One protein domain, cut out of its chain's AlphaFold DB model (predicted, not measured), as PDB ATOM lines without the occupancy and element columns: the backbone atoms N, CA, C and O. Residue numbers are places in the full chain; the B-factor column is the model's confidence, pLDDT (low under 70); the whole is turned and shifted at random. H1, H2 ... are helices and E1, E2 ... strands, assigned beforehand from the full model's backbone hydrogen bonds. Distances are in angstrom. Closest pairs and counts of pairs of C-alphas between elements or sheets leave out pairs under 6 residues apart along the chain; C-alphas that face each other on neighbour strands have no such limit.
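What this domain is: This is residues 4 to 113 of the 114 residues of an uncharacterized protein of Brevibacillus laterosporus (UniProt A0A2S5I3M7). A very long helix, H3, packs by its first part on one face of a small antiparallel sheet, E1 - E2 - E3, in two layers; residues 93 to 113 stick out as a long arm, and residues 4 to 13 of H1 as a short one. The 110 printed residues run H1 E1 E2 E3 H2 H3, mixed in class, extended, with radius of gyration of the C-alphas 21.6 A and spans 76 by 31 by 22 A.

How they stand to each other: Start at H1, residues 4 to 15, not on the sheet. Next, E1, residues 26 to 31, E2, 34 to 40, and E3, 48 to 54, form a meander, successive antiparallel neighbours: find N 28 and O 36 2.9 A apart, N 37 and O 51 2.8 A. After H2, residues 57 to 61, H3, residues 66 to 111, is on the sheet at height 11.9 A, along the strands; its closest C-alpha pair with E3 is Val 70 and Val 53, 6.5 A. In H1, H2 and H3 every O i to N i+4 pair is within hydrogen-bond range.

Where its parts are: Find C-alpha 66 at (-3.753, 43.830, -46.645); H3 runs 67.8 A to C-alpha 111 at (2.757, 50.906, 20.446).

The domain as a whole: The printed part has no cut; pLDDT is under 70 at residues 4 to 18, 43 to 46 and 111 to 113.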
ATOM      1  N   ARG A   4      -1.096  72.943  -8.365       44.00
ATOM      2  CA  ARG A   4       0.303  72.615  -8.717       44.00
ATOM      3  C   ARG A   4       0.834  71.353  -8.022       44.00
ATOM      4  O   ARG A   4       1.577  70.594  -8.628       44.00
ATOM      5  N   GLN A   5       0.381  71.078  -6.798       44.25
ATOM      6  CA  GLN A   5       0.801  69.904  -6.013       44.25
ATOM      7  C   GLN A   5       0.223  68.585  -6.566       44.25
ATOM      8  O   GLN A   5       0.853  67.527  -6.505       44.25
ATOM      9  N   SER A   6      -0.967  68.661  -7.165       51.84
ATOM     10  CA  SER A   6      -1.653  67.546  -7.825       51.84
ATOM     11  C   SER A   6      -0.953  67.132  -9.123       51.84
ATOM     12  O   SER A   6      -0.827  65.943  -9.409       51.84
ATOM     13  N   GLU A   7      -0.459  68.106  -9.892       46.22
ATOM     14  CA  GLU A   7       0.262  67.872 -11.148       46.22
ATOM     15  C   GLU A   7       1.667  67.298 -10.906       46.22
ATOM     16  O   GLU A   7       2.046  66.339 -11.577       46.22
ATOM     17  N   GLU A   8       2.401  67.775  -9.895       44.31
ATOM     18  CA  GLU A   8       3.711  67.213  -9.511       44.31
ATOM     19  C   GLU A   8       3.615  65.758  -9.026       44.31
ATOM     20  O   GLU A   8       4.435  64.925  -9.410       44.31
ATOM     21  N   THR A   9       2.558  65.403  -8.286       52.00
ATOM     22  CA  THR A   9       2.336  64.023  -7.811       52.00
ATOM     23  C   THR A   9       1.989  63.068  -8.962       52.00
ATOM     24  O   THR A   9       2.400  61.905  -8.972       52.00
ATOM     25  N   VAL A  10       1.250  63.547  -9.969       48.69
ATOM     26  CA  VAL A  10       0.958  62.789 -11.199       48.69
ATOM     27  C   VAL A  10       2.215  62.649 -12.064       48.69
ATOM     28  O   VAL A  10       2.418  61.592 -12.661       48.69
ATOM     29  N   LEU A  11       3.096  63.653 -12.087       45.75
ATOM     30  CA  LEU A  11       4.378  63.619 -12.797       45.75
ATOM     31  C   LEU A  11       5.409  62.692 -12.119       45.75
ATOM     32  O   LEU A  11       6.085  61.943 -12.826       45.75
ATOM     33  N   GLU A  12       5.455  62.610 -10.785       48.59
ATOM     34  CA  GLU A  12       6.226  61.590 -10.042       48.59
ATOM     35  C   GLU A  12       5.660  60.171 -10.235       48.59
ATOM     36  O   GLU A  12       6.404  59.203 -10.425       48.59
ATOM     37  N   LEU A  13       4.329  60.040 -10.287       46.69
ATOM     38  CA  LEU A  13       3.646  58.786 -10.626       46.69
ATOM     39  C   LEU A  13       3.810  58.385 -12.093       46.69
ATOM     40  O   LEU A  13       3.600  57.222 -12.406       46.69
ATOM     41  N   ILE A  14       4.179  59.295 -12.993       50.12
ATOM     42  CA  ILE A  14       4.561  58.981 -14.375       50.12
ATOM     43  C   ILE A  14       6.059  58.637 -14.436       50.12
ATOM     44  O   ILE A  14       6.425  57.677 -15.123       50.12
ATOM     45  N   GLY A  15       6.895  59.312 -13.641       45.47
ATOM     46  CA  GLY A  15       8.356  59.168 -13.599       45.47
ATOM     47  C   GLY A  15       8.889  57.784 -13.201       45.47
ATOM     48  O   GLY A  15      10.002  57.432 -13.579       45.47
ATOM     49  N   ILE A  16       8.095  56.950 -12.517       52.56
ATOM     50  CA  ILE A  16       8.515  55.615 -12.029       52.56
ATOM     51  C   ILE A  16       7.934  54.462 -12.891       52.56
ATOM     52  O   ILE A  16       8.111  53.273 -12.603       52.56
ATOM     53  N   THR A  17       7.204  54.750 -13.979       58.81
ATOM     54  CA  THR A  17       6.245  53.765 -14.512       58.81
ATOM     55  C   THR A  17       6.609  53.046 -15.810       58.81
ATOM     56  O   THR A  17       6.677  53.598 -16.898       58.81
ATOM     57  N   GLY A  18       6.698  51.716 -15.707       65.62
ATOM     58  CA  GLY A  18       6.815  50.785 -16.830       65.62
ATOM     59  C   GLY A  18       5.550  50.544 -17.670       65.62
ATOM     60  O   GLY A  18       5.243  49.387 -17.949       65.62
ATOM     61  N   LEU A  19       4.812  51.590 -18.045       81.25
ATOM     62  CA  LEU A  19       3.630  51.488 -18.918       81.25
ATOM     63  C   LEU A  19       3.993  51.732 -20.386       81.25
ATOM     64  O   LEU A  19       4.906  52.495 -20.670       81.25
ATOM     65  N   TRP A  20       3.269  51.111 -21.313       84.62
ATOM     66  CA  TRP A  20       3.378  51.383 -22.749       84.62
ATOM     67  C   TRP A  20       2.635  52.661 -23.129       84.62
ATOM     68  O   TRP A  20       1.496  52.853 -22.696       84.62
ATOM     69  N   ASP A  21       3.242  53.496 -23.969       81.19
ATOM     70  CA  ASP A  21       2.617  54.708 -24.486       81.19
ATOM     71  C   ASP A  21       1.793  54.412 -25.744       81.19
ATOM     72  O   ASP A  21       2.256  54.516 -26.882       81.19
ATOM     73  N   VAL A  22       0.552  53.973 -25.528       81.62
ATOM     74  CA  VAL A  22      -0.351  53.539 -26.605       81.62
ATOM     75  C   VAL A  22      -0.766  54.706 -27.513       81.62
ATOM     76  O   VAL A  22      -1.161  54.469 -28.652       81.62
ATOM     77  N   THR A  23      -0.636  55.961 -27.069       80.75
ATOM     78  CA  THR A  23      -0.882  57.127 -27.936       80.75
ATOM     79  C   THR A  23       0.286  57.403 -28.887       80.75
ATOM     80  O   THR A  23       0.095  58.075 -29.894       80.75
ATOM     81  N   ASN A  24       1.471  56.840 -28.627       83.06
ATOM     82  CA  ASN A  24       2.680  57.018 -29.435       83.06
ATOM     83  C   ASN A  24       3.014  55.766 -30.268       83.06
ATOM     84  O   ASN A  24       4.173  55.369 -30.413       83.06
ATOM     85  N   VAL A  25       1.989  55.092 -30.798       87.62
ATOM     86  CA  VAL A  25       2.195  53.966 -31.716       87.62
ATOM     87  C   VAL A  25       2.661  54.510 -33.063       87.62
ATOM     88  O   VAL A  25       1.897  55.130 -33.799       87.62
ATOM     89  N   ARG A  26       3.923  54.249 -33.405       91.81
ATOM     90  CA  ARG A  26       4.487  54.585 -34.714       91.81
ATOM     91  C   ARG A  26       4.186  53.466 -35.698       91.81
ATOM     92  O   ARG A  26       4.458  52.300 -35.417       91.81
ATOM     93  N   ILE A  27       3.662  53.837 -36.860       93.44
ATOM     94  CA  ILE A  27       3.358  52.922 -37.960       93.44
ATOM     95  C   ILE A  27       4.328  53.225 -39.097       93.44
ATOM     96  O   ILE A  27       4.461  54.377 -39.505       93.44
ATOM     97  N   ARG A  28       5.015  52.203 -39.606       95.75
ATOM     98  CA  ARG A  28       5.935  52.332 -40.737       95.75
ATOM     99  C   ARG A  28       5.639  51.264 -41.779       95.75
ATOM    100  O   ARG A  28       5.719  50.079 -41.470       95.75
ATOM    101  N   TYR A  29       5.347  51.689 -43.003       94.56
ATOM    102  CA  TYR A  29       5.328  50.806 -44.167       94.56
ATOM    103  C   TYR A  29       6.773  50.574 -44.609       94.56
ATOM    104  O   TYR A  29       7.534  51.526 -44.794       94.56
ATOM    105  N   LEU A  30       7.174  49.309 -44.672       95.06
ATOM    106  CA  LEU A  30       8.506  48.880 -45.106       95.06
ATOM    107  C   LEU A  30       8.478  48.344 -46.542       95.06
ATOM    108  O   LEU A  30       9.495  48.399 -47.222       95.06
ATOM    109  N   ALA A  31       7.316  47.858 -46.981       94.44
ATOM    110  CA  ALA A  31       6.982  47.481 -48.350       94.44
ATOM    111  C   ALA A  31       5.450  47.518 -48.519       94.44
ATOM    112  O   ALA A  31       4.725  47.648 -47.526       94.44
ATOM    113  N   ASP A  32       4.960  47.340 -49.747       91.75
ATOM    114  CA  ASP A  32       3.520  47.306 -50.066       91.75
ATOM    115  C   ASP A  32       2.756  46.209 -49.305       91.75
ATOM    116  O   ASP A  32       1.551  46.301 -49.086       91.75
ATOM    117  N   ASP A  33       3.462  45.164 -48.878       93.00
ATOM    118  CA  ASP A  33       2.926  44.010 -48.168       93.00
ATOM    119  C   ASP A  33       3.483  43.864 -46.743       93.00
ATOM    120  O   ASP A  33       3.273  42.828 -46.102       93.00
ATOM    121  N   TRP A  34       4.184  44.882 -46.228       96.62
ATOM    122  CA  TRP A  34       4.837  44.835 -44.922       96.62
ATOM    123  C   TRP A  34       4.721  46.150 -44.148       96.62
ATOM    124  O   TRP A  34       5.295  47.180 -44.506       96.62
ATOM    125  N   VAL A  35       4.056  46.070 -42.997       96.75
ATOM    126  CA  VAL A  35       3.924  47.148 -42.014       96.75
ATOM    127  C   VAL A  35       4.582  46.761 -40.699       96.75
ATOM    128  O   VAL A  35       4.532  45.610 -40.266       96.75
ATOM    129  N   GLN A  36       5.174  47.740 -40.029       97.25
ATOM    130  CA  GLN A  36       5.686  47.617 -38.678       97.25
ATOM    131  C   GLN A  36       4.981  48.608 -37.748       97.25
ATOM    132  O   GLN A  36       4.950  49.810 -38.016       97.25
ATOM    133  N   PHE A  37       4.462  48.109 -36.630       95.38
ATOM    134  CA  PHE A  37       3.999  48.916 -35.508       95.38
ATOM    135  C   PHE A  37       5.053  48.924 -34.414       95.38
ATOM    136  O   PHE A  37       5.610  47.881 -34.065       95.38
ATOM    137  N   ARG A  38       5.298  50.096 -33.844       91.88
ATOM    138  CA  ARG A  38       6.271  50.299 -32.780       91.88
ATOM    139  C   ARG A  38       5.630  51.093 -31.652       91.88
ATOM    140  O   ARG A  38       5.044  52.139 -31.896       91.88
ATOM    141  N   CYS A  39       5.762  50.608 -30.426       90.19
ATOM    142  CA  CYS A  39       5.327  51.313 -29.226       90.19
ATOM    143  C   CYS A  39       6.455  51.317 -28.194       90.19
ATOM    144  O   CYS A  39       7.228  50.360 -28.090       90.19
ATOM    145  N   GLU A  40       6.552  52.411 -27.453       85.06
ATOM    146  CA  GLU A  40       7.603  52.666 -26.477       85.06
ATOM    147  C   GLU A  40       7.024  52.594 -25.063       85.06
ATOM    148  O   GLU A  40       5.868  52.938 -24.819       85.06
ATOM    149  N   LYS A  41       7.815  52.086 -24.124       83.44
ATOM    150  CA  LYS A  41       7.482  52.063 -22.697       83.44
ATOM    151  C   LYS A  41       7.905  53.399 -22.068       83.44
ATOM    152  O   LYS A  41       8.933  53.926 -22.435       83.44
ATOM    153  N   ARG A  42       7.178  53.972 -21.113       73.19
ATOM    154  CA  ARG A  42       7.511  55.289 -20.527       73.19
ATOM    155  C   ARG A  42       8.664  55.287 -19.503       73.19
ATOM    156  O   ARG A  42       9.032  56.347 -19.018       73.19
ATOM    157  N   SER A  43       9.257  54.137 -19.166       64.56
ATOM    158  CA  SER A  43      10.312  54.039 -18.136       64.56
ATOM    159  C   SER A  43      11.730  54.226 -18.693       64.56
ATOM    160  O   SER A  43      12.080  53.507 -19.620       64.56
ATOM    161  N   VAL A  44      12.566  55.070 -18.073       49.09
ATOM    162  CA  VAL A  44      13.979  55.337 -18.445       49.09
ATOM    163  C   VAL A  44      14.745  54.039 -18.792       49.09
ATOM    164  O   VAL A  44      14.666  53.068 -18.043       49.09
ATOM    165  N   ASN A  45      15.453  54.019 -19.935       53.25
ATOM    166  CA  ASN A  45      15.977  52.831 -20.651       53.25
ATOM    167  C   ASN A  45      14.884  51.917 -21.230       53.25
ATOM    168  O   ASN A  45      14.625  50.809 -20.766       53.25
ATOM    169  N   ILE A  46      14.234  52.426 -22.275       61.91
ATOM    170  CA  ILE A  46      12.928  51.980 -22.749       61.91
ATOM    171  C   ILE A  46      13.044  50.773 -23.696       61.91
ATOM    172  O   ILE A  46      13.440  50.940 -24.853       61.91
ATOM    173  N   PRO A  47      12.631  49.563 -23.284       74.94
ATOM    174  CA  PRO A  47      12.404  48.486 -24.234       74.94
ATOM    175  C   PRO A  47      11.269  48.875 -25.188       74.94
ATOM    176  O   PRO A  47      10.212  49.357 -24.774       74.94
ATOM    177  N   ILE A  48      11.491  48.636 -26.475       84.94
ATOM    178  CA  ILE A  48      10.535  48.910 -27.544       84.94
ATOM    179  C   ILE A  48       9.776  47.623 -27.855       84.94
ATOM    180  O   ILE A  48      10.374  46.552 -27.961       84.94
ATOM    181  N   LYS A  49       8.462  47.722 -28.061       90.38
ATOM    182  CA  LYS A  49       7.659  46.611 -28.571       90.38
ATOM    183  C   LYS A  49       7.352  46.839 -30.033       90.38
ATOM    184  O   LYS A  49       6.826  47.886 -30.411       90.38
ATOM    185  N   ILE A  50       7.697  45.844 -30.836       93.69
ATOM    186  CA  ILE A  50       7.557  45.876 -32.285       93.69
ATOM    187  C   ILE A  50       6.616  44.748 -32.699       93.69
ATOM    188  O   ILE A  50       6.765  43.616 -32.238       93.69
ATOM    189  N   LEU A  51       5.661  45.052 -33.574       95.56
ATOM    190  CA  LEU A  51       4.866  44.064 -34.294       95.56
ATOM    191  C   LEU A  51       5.079  44.263 -35.791       95.56
ATOM    192  O   LEU A  51       4.898  45.362 -36.301       95.56
ATOM    193  N   ASN A  52       5.453  43.197 -36.491       96.50
ATOM    194  CA  ASN A  52       5.530  43.190 -37.945       96.50
ATOM    195  C   ASN A  52       4.302  42.476 -38.503       96.50
ATOM    196  O   ASN A  52       4.021  41.339 -38.127       96.50
ATOM    197  N   VAL A  53       3.605  43.134 -39.417       95.38
ATOM    198  CA  VAL A  53       2.456  42.601 -40.140       95.38
ATOM    199  C   VAL A  53       2.865  42.455 -41.592       95.38
ATOM    200  O   VAL A  53       3.183  43.440 -42.253       95.38
ATOM    201  N   ARG A  54       2.869  41.217 -42.082       95.44
ATOM    202  CA  ARG A  54       3.124  40.907 -43.489       95.44
ATOM    203  C   ARG A  54       1.916  40.256 -44.123       95.44
ATOM    204  O   ARG A  54       1.208  39.503 -43.446       95.44
ATOM    205  N   ARG A  55       1.689  40.506 -45.407       92.38
ATOM    206  CA  ARG A  55       0.691  39.767 -46.179       92.38
ATOM    207  C   ARG A  55       1.107  38.299 -46.269       92.38
ATOM    208  O   ARG A  55       2.264  37.989 -46.537       92.38
ATOM    209  N   SER A  56       0.181  37.392 -45.990       91.44
ATOM    210  CA  SER A  56       0.404  35.949 -46.062       91.44
ATOM    211  C   SER A  56      -0.329  35.339 -47.257       91.44
ATOM    212  O   SER A  56      -1.267  35.922 -47.805       91.44
ATOM    213  N   LEU A  57       0.075  34.125 -47.641       89.69
ATOM    214  CA  LEU A  57      -0.640  33.341 -48.652       89.69
ATOM    215  C   LEU A  57      -2.078  33.028 -48.220       89.69
ATOM    216  O   LEU A  57      -2.980  33.051 -49.052       89.69
ATOM    217  N   LEU A  58      -2.307  32.801 -46.923       89.94
ATOM    218  CA  LEU A  58      -3.647  32.570 -46.388       89.94
ATOM    219  C   LEU A  58      -4.547  33.786 -46.587       89.94
ATOM    220  O   LEU A  58      -5.684  33.608 -47.005       89.94
ATOM    221  N   ASP A  59      -4.033  35.006 -46.380       88.62
ATOM    222  CA  ASP A  59      -4.805  36.234 -46.616       88.62
ATOM    223  C   ASP A  59      -5.283  36.318 -48.072       88.62
ATOM    224  O   ASP A  59      -6.402  36.752 -48.337       88.62
ATOM    225  N   ARG A  60      -4.455  35.854 -49.020       86.50
ATOM    226  CA  ARG A  60      -4.813  35.782 -50.443       86.50
ATOM    227  C   ARG A  60      -5.896  34.738 -50.708       86.50
ATOM    228  O   ARG A  60      -6.806  35.022 -51.478       86.50
ATOM    229  N   ILE A  61      -5.808  33.564 -50.080       92.12
ATOM    230  CA  ILE A  61      -6.789  32.479 -50.239       92.12
ATOM    231  C   ILE A  61      -8.167  32.909 -49.723       92.12
ATOM    232  O   ILE A  61      -9.169  32.665 -50.384       92.12
ATOM    233  N   ILE A  62      -8.218  33.589 -48.575       92.50
ATOM    234  CA  ILE A  62      -9.478  34.050 -47.969       92.50
ATOM    235  C   ILE A  62      -9.978  35.387 -48.545       92.50
ATOM    236  O   ILE A  62     -10.974  35.917 -48.065       92.50
ATOM    237  N   GLY A  63      -9.277  35.963 -49.528       91.88
ATOM    238  CA  GLY A  63      -9.648  37.240 -50.148       91.88
ATOM    239  C   GLY A  63      -9.521  38.465 -49.233       91.88
ATOM    240  O   GLY A  63     -10.088  39.509 -49.537       91.88
ATOM    241  N   ARG A  64      -8.780  38.370 -48.123       92.19
ATOM    242  CA  ARG A  64      -8.606  39.472 -47.170       92.19
ATOM    243  C   ARG A  64      -7.635  40.509 -47.725       92.19
ATOM    244  O   ARG A  64      -6.514  40.179 -48.132       92.19
ATOM    245  N   SER A  65      -8.036  41.777 -47.701       93.56
ATOM    246  CA  SER A  65      -7.143  42.864 -48.101       93.56
ATOM    247  C   SER A  65      -6.018  43.056 -47.079       93.56
ATOM    248  O   SER A  65      -6.159  42.771 -45.884       93.56
ATOM    249  N   PHE A  66      -4.870  43.551 -47.544       93.12
ATOM    250  CA  PHE A  66      -3.753  43.830 -46.645       93.12
ATOM    251  C   PHE A  66      -4.122  44.915 -45.618       93.12
ATOM    252  O   PHE A  66      -3.823  44.759 -44.435       93.12
ATOM    253  N   ASP A  67      -4.883  45.930 -46.024       92.81
ATOM    254  CA  ASP A  67      -5.340  47.007 -45.140       92.81
ATOM    255  C   ASP A  67      -6.256  46.509 -44.015       92.81
ATOM    256  O   ASP A  67      -6.105  46.908 -42.857       92.81
ATOM    257  N   GLU A  68      -7.187  45.599 -44.308       93.44
ATOM    258  CA  GLU A  68      -8.033  44.973 -43.281       93.44
ATOM    259  C   GLU A  68      -7.213  44.152 -42.287       93.44
ATOM    260  O   GLU A  68      -7.536  44.093 -41.093       93.44
ATOM    261  N   LYS A  69      -6.141  43.509 -42.759       94.25
ATOM    262  CA  LYS A  69      -5.198  42.816 -41.883       94.25
ATOM    263  C   LYS A  69      -4.457  43.797 -40.986       94.25
ATOM    264  O   LYS A  69      -4.465  43.614 -39.772       94.25
ATOM    265  N   VAL A  70      -3.881  44.849 -41.560       94.50
ATOM    266  CA  VAL A  70      -3.156  45.896 -40.826       94.50
ATOM    267  C   VAL A  70      -4.042  46.507 -39.737       94.50
ATOM    268  O   VAL A  70      -3.621  46.570 -38.582       94.50
ATOM    269  N   LYS A  71      -5.290  46.880 -40.053       94.94
ATOM    270  CA  LYS A  71      -6.236  47.448 -39.073       94.94
ATOM    271  C   LYS A  71      -6.530  46.489 -37.918       94.94
ATOM    272  O   LYS A  71      -6.469  46.880 -36.755       94.94
ATOM    273  N   SER A  72      -6.827  45.231 -38.229       94.50
ATOM    274  CA  SER A  72      -7.138  44.212 -37.221       94.50
ATOM    275  C   SER A  72      -5.948  43.914 -36.308       94.50
ATOM    276  O   SER A  72      -6.109  43.872 -35.088       94.50
ATOM    277  N   GLU A  73      -4.750  43.774 -36.877       95.06
ATOM    278  CA  GLU A  73      -3.524  43.550 -36.109       95.06
ATOM    279  C   GLU A  73      -3.168  44.764 -35.244       95.06
ATOM    280  O   GLU A  73      -2.732  44.597 -34.106       95.06
ATOM    281  N   LEU A  74      -3.407  45.988 -35.725       93.88
ATOM    282  CA  LEU A  74      -3.194  47.209 -34.943       93.88
ATOM    283  C   LEU A  74      -4.124  47.278 -33.724       93.88
ATOM    284  O   LEU A  74      -3.676  47.579 -32.613       93.88
ATOM    285  N   ILE A  75      -5.410  46.972 -33.909       94.56
ATOM    286  CA  ILE A  75      -6.390  46.926 -32.813       94.56
ATOM    287  C   ILE A  75      -5.968  45.874 -31.783       94.56
ATOM    288  O   ILE A  75      -5.932  46.153 -30.584       94.56
ATOM    289  N   HIS A  76      -5.576  44.683 -32.237       94.75
ATOM    290  CA  HIS A  76      -5.107  43.619 -31.347       94.75
ATOM    291  C   HIS A  76      -3.833  44.007 -30.593       94.75
ATOM    292  O   HIS A  76      -3.714  43.788 -29.385       94.75
ATOM    293  N   PHE A  77      -2.879  44.616 -31.295       92.81
ATOM    294  CA  PHE A  77      -1.619  45.076 -30.730       92.81
ATOM    295  C   PHE A  77      -1.845  46.102 -29.620       92.81
ATOM    296  O   PHE A  77      -1.395  45.901 -28.491       92.81
ATOM    297  N   THR A  78      -2.591  47.164 -29.914       91.69
ATOM    298  CA  THR A  78      -2.904  48.225 -28.946       91.69
ATOM    299  C   THR A  78      -3.761  47.715 -27.788       91.69
ATOM    300  O   THR A  78      -3.487  48.053 -26.634       91.69
ATOM    301  N   GLY A  79      -4.720  46.823 -28.054       91.31
ATOM    302  CA  GLY A  79      -5.527  46.155 -27.032       91.31
ATOM    303  C   GLY A  79      -4.680  45.362 -26.033       91.31
ATOM    304  O   GLY A  79      -4.839  45.522 -24.822       91.31
ATOM    305  N   LYS A  80      -3.709  44.575 -26.515       91.81
ATOM    306  CA  LYS A  80      -2.764  43.850 -25.646       91.81
ATOM    307  C   LYS A  80      -1.940  44.794 -24.776       91.81
ATOM    308  O   LYS A  80      -1.754  44.519 -23.591       91.81
ATOM    309  N   LEU A  81      -1.441  45.896 -25.336       89.94
ATOM    310  CA  LEU A  81      -0.672  46.884 -24.570       89.94
ATOM    311  C   LEU A  81      -1.532  47.545 -23.489       89.94
ATOM    312  O   LEU A  81      -1.086  47.680 -22.349       89.94
ATOM    313  N   ARG A  82      -2.786  47.876 -23.809       89.38
ATOM    314  CA  ARG A  82      -3.747  48.426 -22.847       89.38
ATOM    315  C   ARG A  82      -4.029  47.456 -21.699       89.38
ATOM    316  O   ARG A  82      -3.922  47.851 -20.543       89.38
ATOM    317  N   GLN A  83      -4.288  46.182 -21.993       90.31
ATOM    318  CA  GLN A  83      -4.486  45.154 -20.962       90.31
ATOM    319  C   GLN A  83      -3.247  44.983 -20.069       90.31
ATOM    320  O   GLN A  83      -3.364  44.846 -18.850       90.31
ATOM    321  N   GLN A  84      -2.045  45.016 -20.657       87.31
ATOM    322  CA  GLN A  84      -0.795  44.980 -19.895       87.31
ATOM    323  C   GLN A  84      -0.676  46.193 -18.965       87.31
ATOM    324  O   GLN A  84      -0.352  46.026 -17.788       87.31
ATOM    325  N   ASN A  85      -0.993  47.387 -19.464       87.19
ATOM    326  CA  ASN A  85      -0.999  48.610 -18.668       87.19
ATOM    327  C   ASN A  85      -1.999  48.527 -17.507       87.19
ATOM    328  O   ASN A  85      -1.634  48.813 -16.368       87.19
ATOM    329  N   GLU A  86      -3.225  48.071 -17.758       87.75
ATOM    330  CA  GLU A  86      -4.253  47.895 -16.725       87.75
ATOM    331  C   GLU A  86      -3.818  46.898 -15.644       87.75
ATOM    332  O   GLU A  86      -3.988  47.160 -14.451       87.75
ATOM    333  N   LYS A  87      -3.193  45.778 -16.030       87.38
ATOM    334  CA  LYS A  87      -2.647  44.804 -15.074       87.38
ATOM    335  C   LYS A  87      -1.559  45.424 -14.197       87.38
ATOM    336  O   LYS A  87      -1.579  45.229 -12.984       87.38
ATOM    337  N   ILE A  88      -0.634  46.180 -14.791       84.44
ATOM    338  CA  ILE A  88       0.442  46.865 -14.058       84.44
ATOM    339  C   ILE A  88      -0.146  47.882 -13.074       84.44
ATOM    340  O   ILE A  88       0.254  47.908 -11.913       84.44
ATOM    341  N   LEU A  89      -1.128  48.677 -13.503       85.31
ATOM    342  CA  LEU A  89      -1.809  49.644 -12.638       85.31
ATOM    343  C   LEU A  89      -2.515  48.962 -11.458       85.31
ATOM    344  O   LEU A  89      -2.368  49.405 -10.319       85.31
ATOM    345  N   ARG A  90      -3.220  47.849 -11.698       86.50
ATOM    346  CA  ARG A  90      -3.863  47.063 -10.629       86.50
ATOM    347  C   ARG A  90      -2.851  46.511  -9.626       86.50
ATOM    348  O   ARG A  90      -3.094  46.586  -8.426       86.50
ATOM    349  N   LEU A  91      -1.728  45.966 -10.100       85.25
ATOM    350  CA  LEU A  91      -0.674  45.441  -9.225       85.25
ATOM    351  C   LEU A  91      -0.052  46.543  -8.364       85.25
ATOM    352  O   LEU A  91       0.131  46.338  -7.169       85.25
ATOM    353  N   ARG A  92       0.184  47.728  -8.931       80.81
ATOM    354  CA  ARG A  92       0.691  48.881  -8.170       80.81
ATOM    355  C   ARG A  92      -0.279  49.365  -7.104       80.81
ATOM    356  O   ARG A  92       0.147  49.722  -6.011       80.81
ATOM    357  N   LYS A  93      -1.582  49.366  -7.400       86.19
ATOM    358  CA  LYS A  93      -2.599  49.699  -6.397       86.19
ATOM    359  C   LYS A  93      -2.508  48.743  -5.199       86.19
ATOM    360  O   LYS A  93      -2.412  49.210  -4.070       86.19
ATOM    361  N   LYS A  94      -2.427  47.432  -5.460       85.25
ATOM    362  CA  LYS A  94      -2.255  46.411  -4.412       85.25
ATOM    363  C   LYS A  94      -0.944  46.563  -3.638       85.25
ATOM    364  O   LYS A  94      -0.935  46.416  -2.425       85.25
ATOM    365  N   GLU A  95       0.158  46.869  -4.320       85.62
ATOM    366  CA  GLU A  95       1.448  47.132  -3.670       85.62
ATOM    367  C   GLU A  95       1.345  48.299  -2.680       85.62
ATOM    368  O   GLU A  95       1.825  48.197  -1.551       85.62
ATOM    369  N   LYS A  96       0.678  49.393  -3.073       85.06
ATOM    370  CA  LYS A  96       0.452  50.551  -2.199       85.06
ATOM    371  C   LYS A  96      -0.397  50.185  -0.979       85.06
ATOM    372  O   LYS A  96      -0.045  50.579   0.128       85.06
ATOM    373  N   GLU A  97      -1.470  49.421  -1.171       86.06
ATOM    374  CA  GLU A  97      -2.330  48.930  -0.084       86.06
ATOM    375  C   GLU A  97      -1.544  48.055   0.906       86.06
ATOM    376  O   GLU A  97      -1.600  48.289   2.111       86.06
ATOM    377  N   LEU A  98      -0.737  47.113   0.408       85.62
ATOM    378  CA  LEU A  98       0.109  46.256   1.248       85.62
ATOM    379  C   LEU A  98       1.171  47.049   2.018       85.62
ATOM    380  O   LEU A  98       1.426  46.755   3.182       85.62
ATOM    381  N   ARG A  99       1.779  48.069   1.398       81.19
ATOM    382  CA  ARG A  99       2.742  48.948   2.082       81.19
ATOM    383  C   ARG A  99       2.103  49.719   3.234       81.19
ATOM    384  O   ARG A  99       2.737  49.860   4.274       81.19
ATOM    385  N   LEU A 100       0.874  50.209   3.054       86.94
ATOM    386  CA  LEU A 100       0.129  50.885   4.118       86.94
ATOM    387  C   LEU A 100      -0.208  49.912   5.250       86.94
ATOM    388  O   LEU A 100       0.126  50.189   6.395       86.94
ATOM    389  N   PHE A 101      -0.739  48.735   4.914       85.12
ATOM    390  CA  PHE A 101      -1.035  47.693   5.895       85.12
ATOM    391  C   PHE A 101       0.193  47.308   6.735       85.12
ATOM    392  O   PHE A 101       0.115  47.257   7.957       85.12
ATOM    393  N   LEU A 102       1.349  47.085   6.097       85.31
ATOM    394  CA  LEU A 102       2.597  46.777   6.804       85.31
ATOM    395  C   LEU A 102       3.023  47.910   7.742       85.31
ATOM    396  O   LEU A 102       3.459  47.642   8.858       85.31
ATOM    397  N   LYS A 103       2.898  49.165   7.302       85.62
ATOM    398  CA  LYS A 103       3.226  50.332   8.125       85.62
ATOM    399  C   LYS A 103       2.341  50.397   9.372       85.62
ATOM    400  O   LYS A 103       2.869  50.589  10.463       85.62
ATOM    401  N   ASP A 104       1.035  50.207   9.215       84.94
ATOM    402  CA  ASP A 104       0.075  50.262  10.322       84.94
ATOM    403  C   ASP A 104       0.302  49.116  11.316       84.94
ATOM    404  O   ASP A 104       0.326  49.339  12.527       84.94
ATOM    405  N   MET A 105       0.571  47.906  10.813       84.56
ATOM    406  CA  MET A 105       0.869  46.743  11.654       84.56
ATOM    407  C   MET A 105       2.149  46.948  12.477       84.56
ATOM    408  O   MET A 105       2.187  46.631  13.664       84.56
ATOM    409  N   LEU A 106       3.196  47.514  11.862       82.94
ATOM    410  CA  LEU A 106       4.444  47.841  12.555       82.94
ATOM    411  C   LEU A 106       4.236  48.914  13.631       82.94
ATOM    412  O   LEU A 106       4.818  48.808  14.707       82.94
ATOM    413  N   LEU A 107       3.397  49.922  13.372       77.06
ATOM    414  CA  LEU A 107       3.071  50.954  14.359       77.06
ATOM    415  C   LEU A 107       2.308  50.382  15.561       77.06
ATOM    416  O   LEU A 107       2.633  50.735  16.693       77.06
ATOM    417  N   GLN A 108       1.356  49.470  15.341       76.31
ATOM    418  CA  GLN A 108       0.651  48.774  16.428       76.31
ATOM    419  C   GLN A 108       1.604  47.920  17.275       76.31
ATOM    420  O   GLN A 108       1.607  48.033  18.497       76.31
ATOM    421  N   TYR A 109       2.489  47.149  16.635       72.56
ATOM    422  CA  TYR A 109       3.481  46.317  17.331       72.56
ATOM    423  C   TYR A 109       4.483  47.111  18.182       72.56
ATOM    424  O   TYR A 109       5.011  46.593  19.167       72.56
ATOM    425  N   VAL A 110       4.801  48.345  17.785       72.56
ATOM    426  CA  VAL A 110       5.681  49.237  18.555       72.56
ATOM    427  C   VAL A 110       4.907  49.948  19.671       72.56
ATOM    428  O   VAL A 110       5.469  50.155  20.743       72.56
ATOM    429  N   GLY A 111       3.629  50.273  19.452       59.09
ATOM    430  CA  GLY A 111       2.757  50.906  20.446       59.09
ATOM    431  C   GLY A 111       2.317  49.985  21.590       59.09
ATOM    432  O   GLY A 111       2.156  50.460  22.704       59.09
ATOM    433  N   GLU A 112       2.184  48.675  21.359       55.44
ATOM    434  CA  GLU A 112       1.858  47.687  22.410       55.44
ATOM    435  C   GLU A 112       3.051  47.321  23.317       55.44
ATOM    436  O   GLU A 112       2.893  46.579  24.286       55.44
ATOM    437  N   LYS A 113       4.261  47.815  23.020       50.44
ATOM    438  CA  LYS A 113       5.477  47.571  23.821       50.44
ATOM    439  C   LYS A 113       5.787  48.664  24.861       50.44
ATOM    440  O   LYS A 113       6.895  48.660  25.400       50.44
TER     441      LYS A 113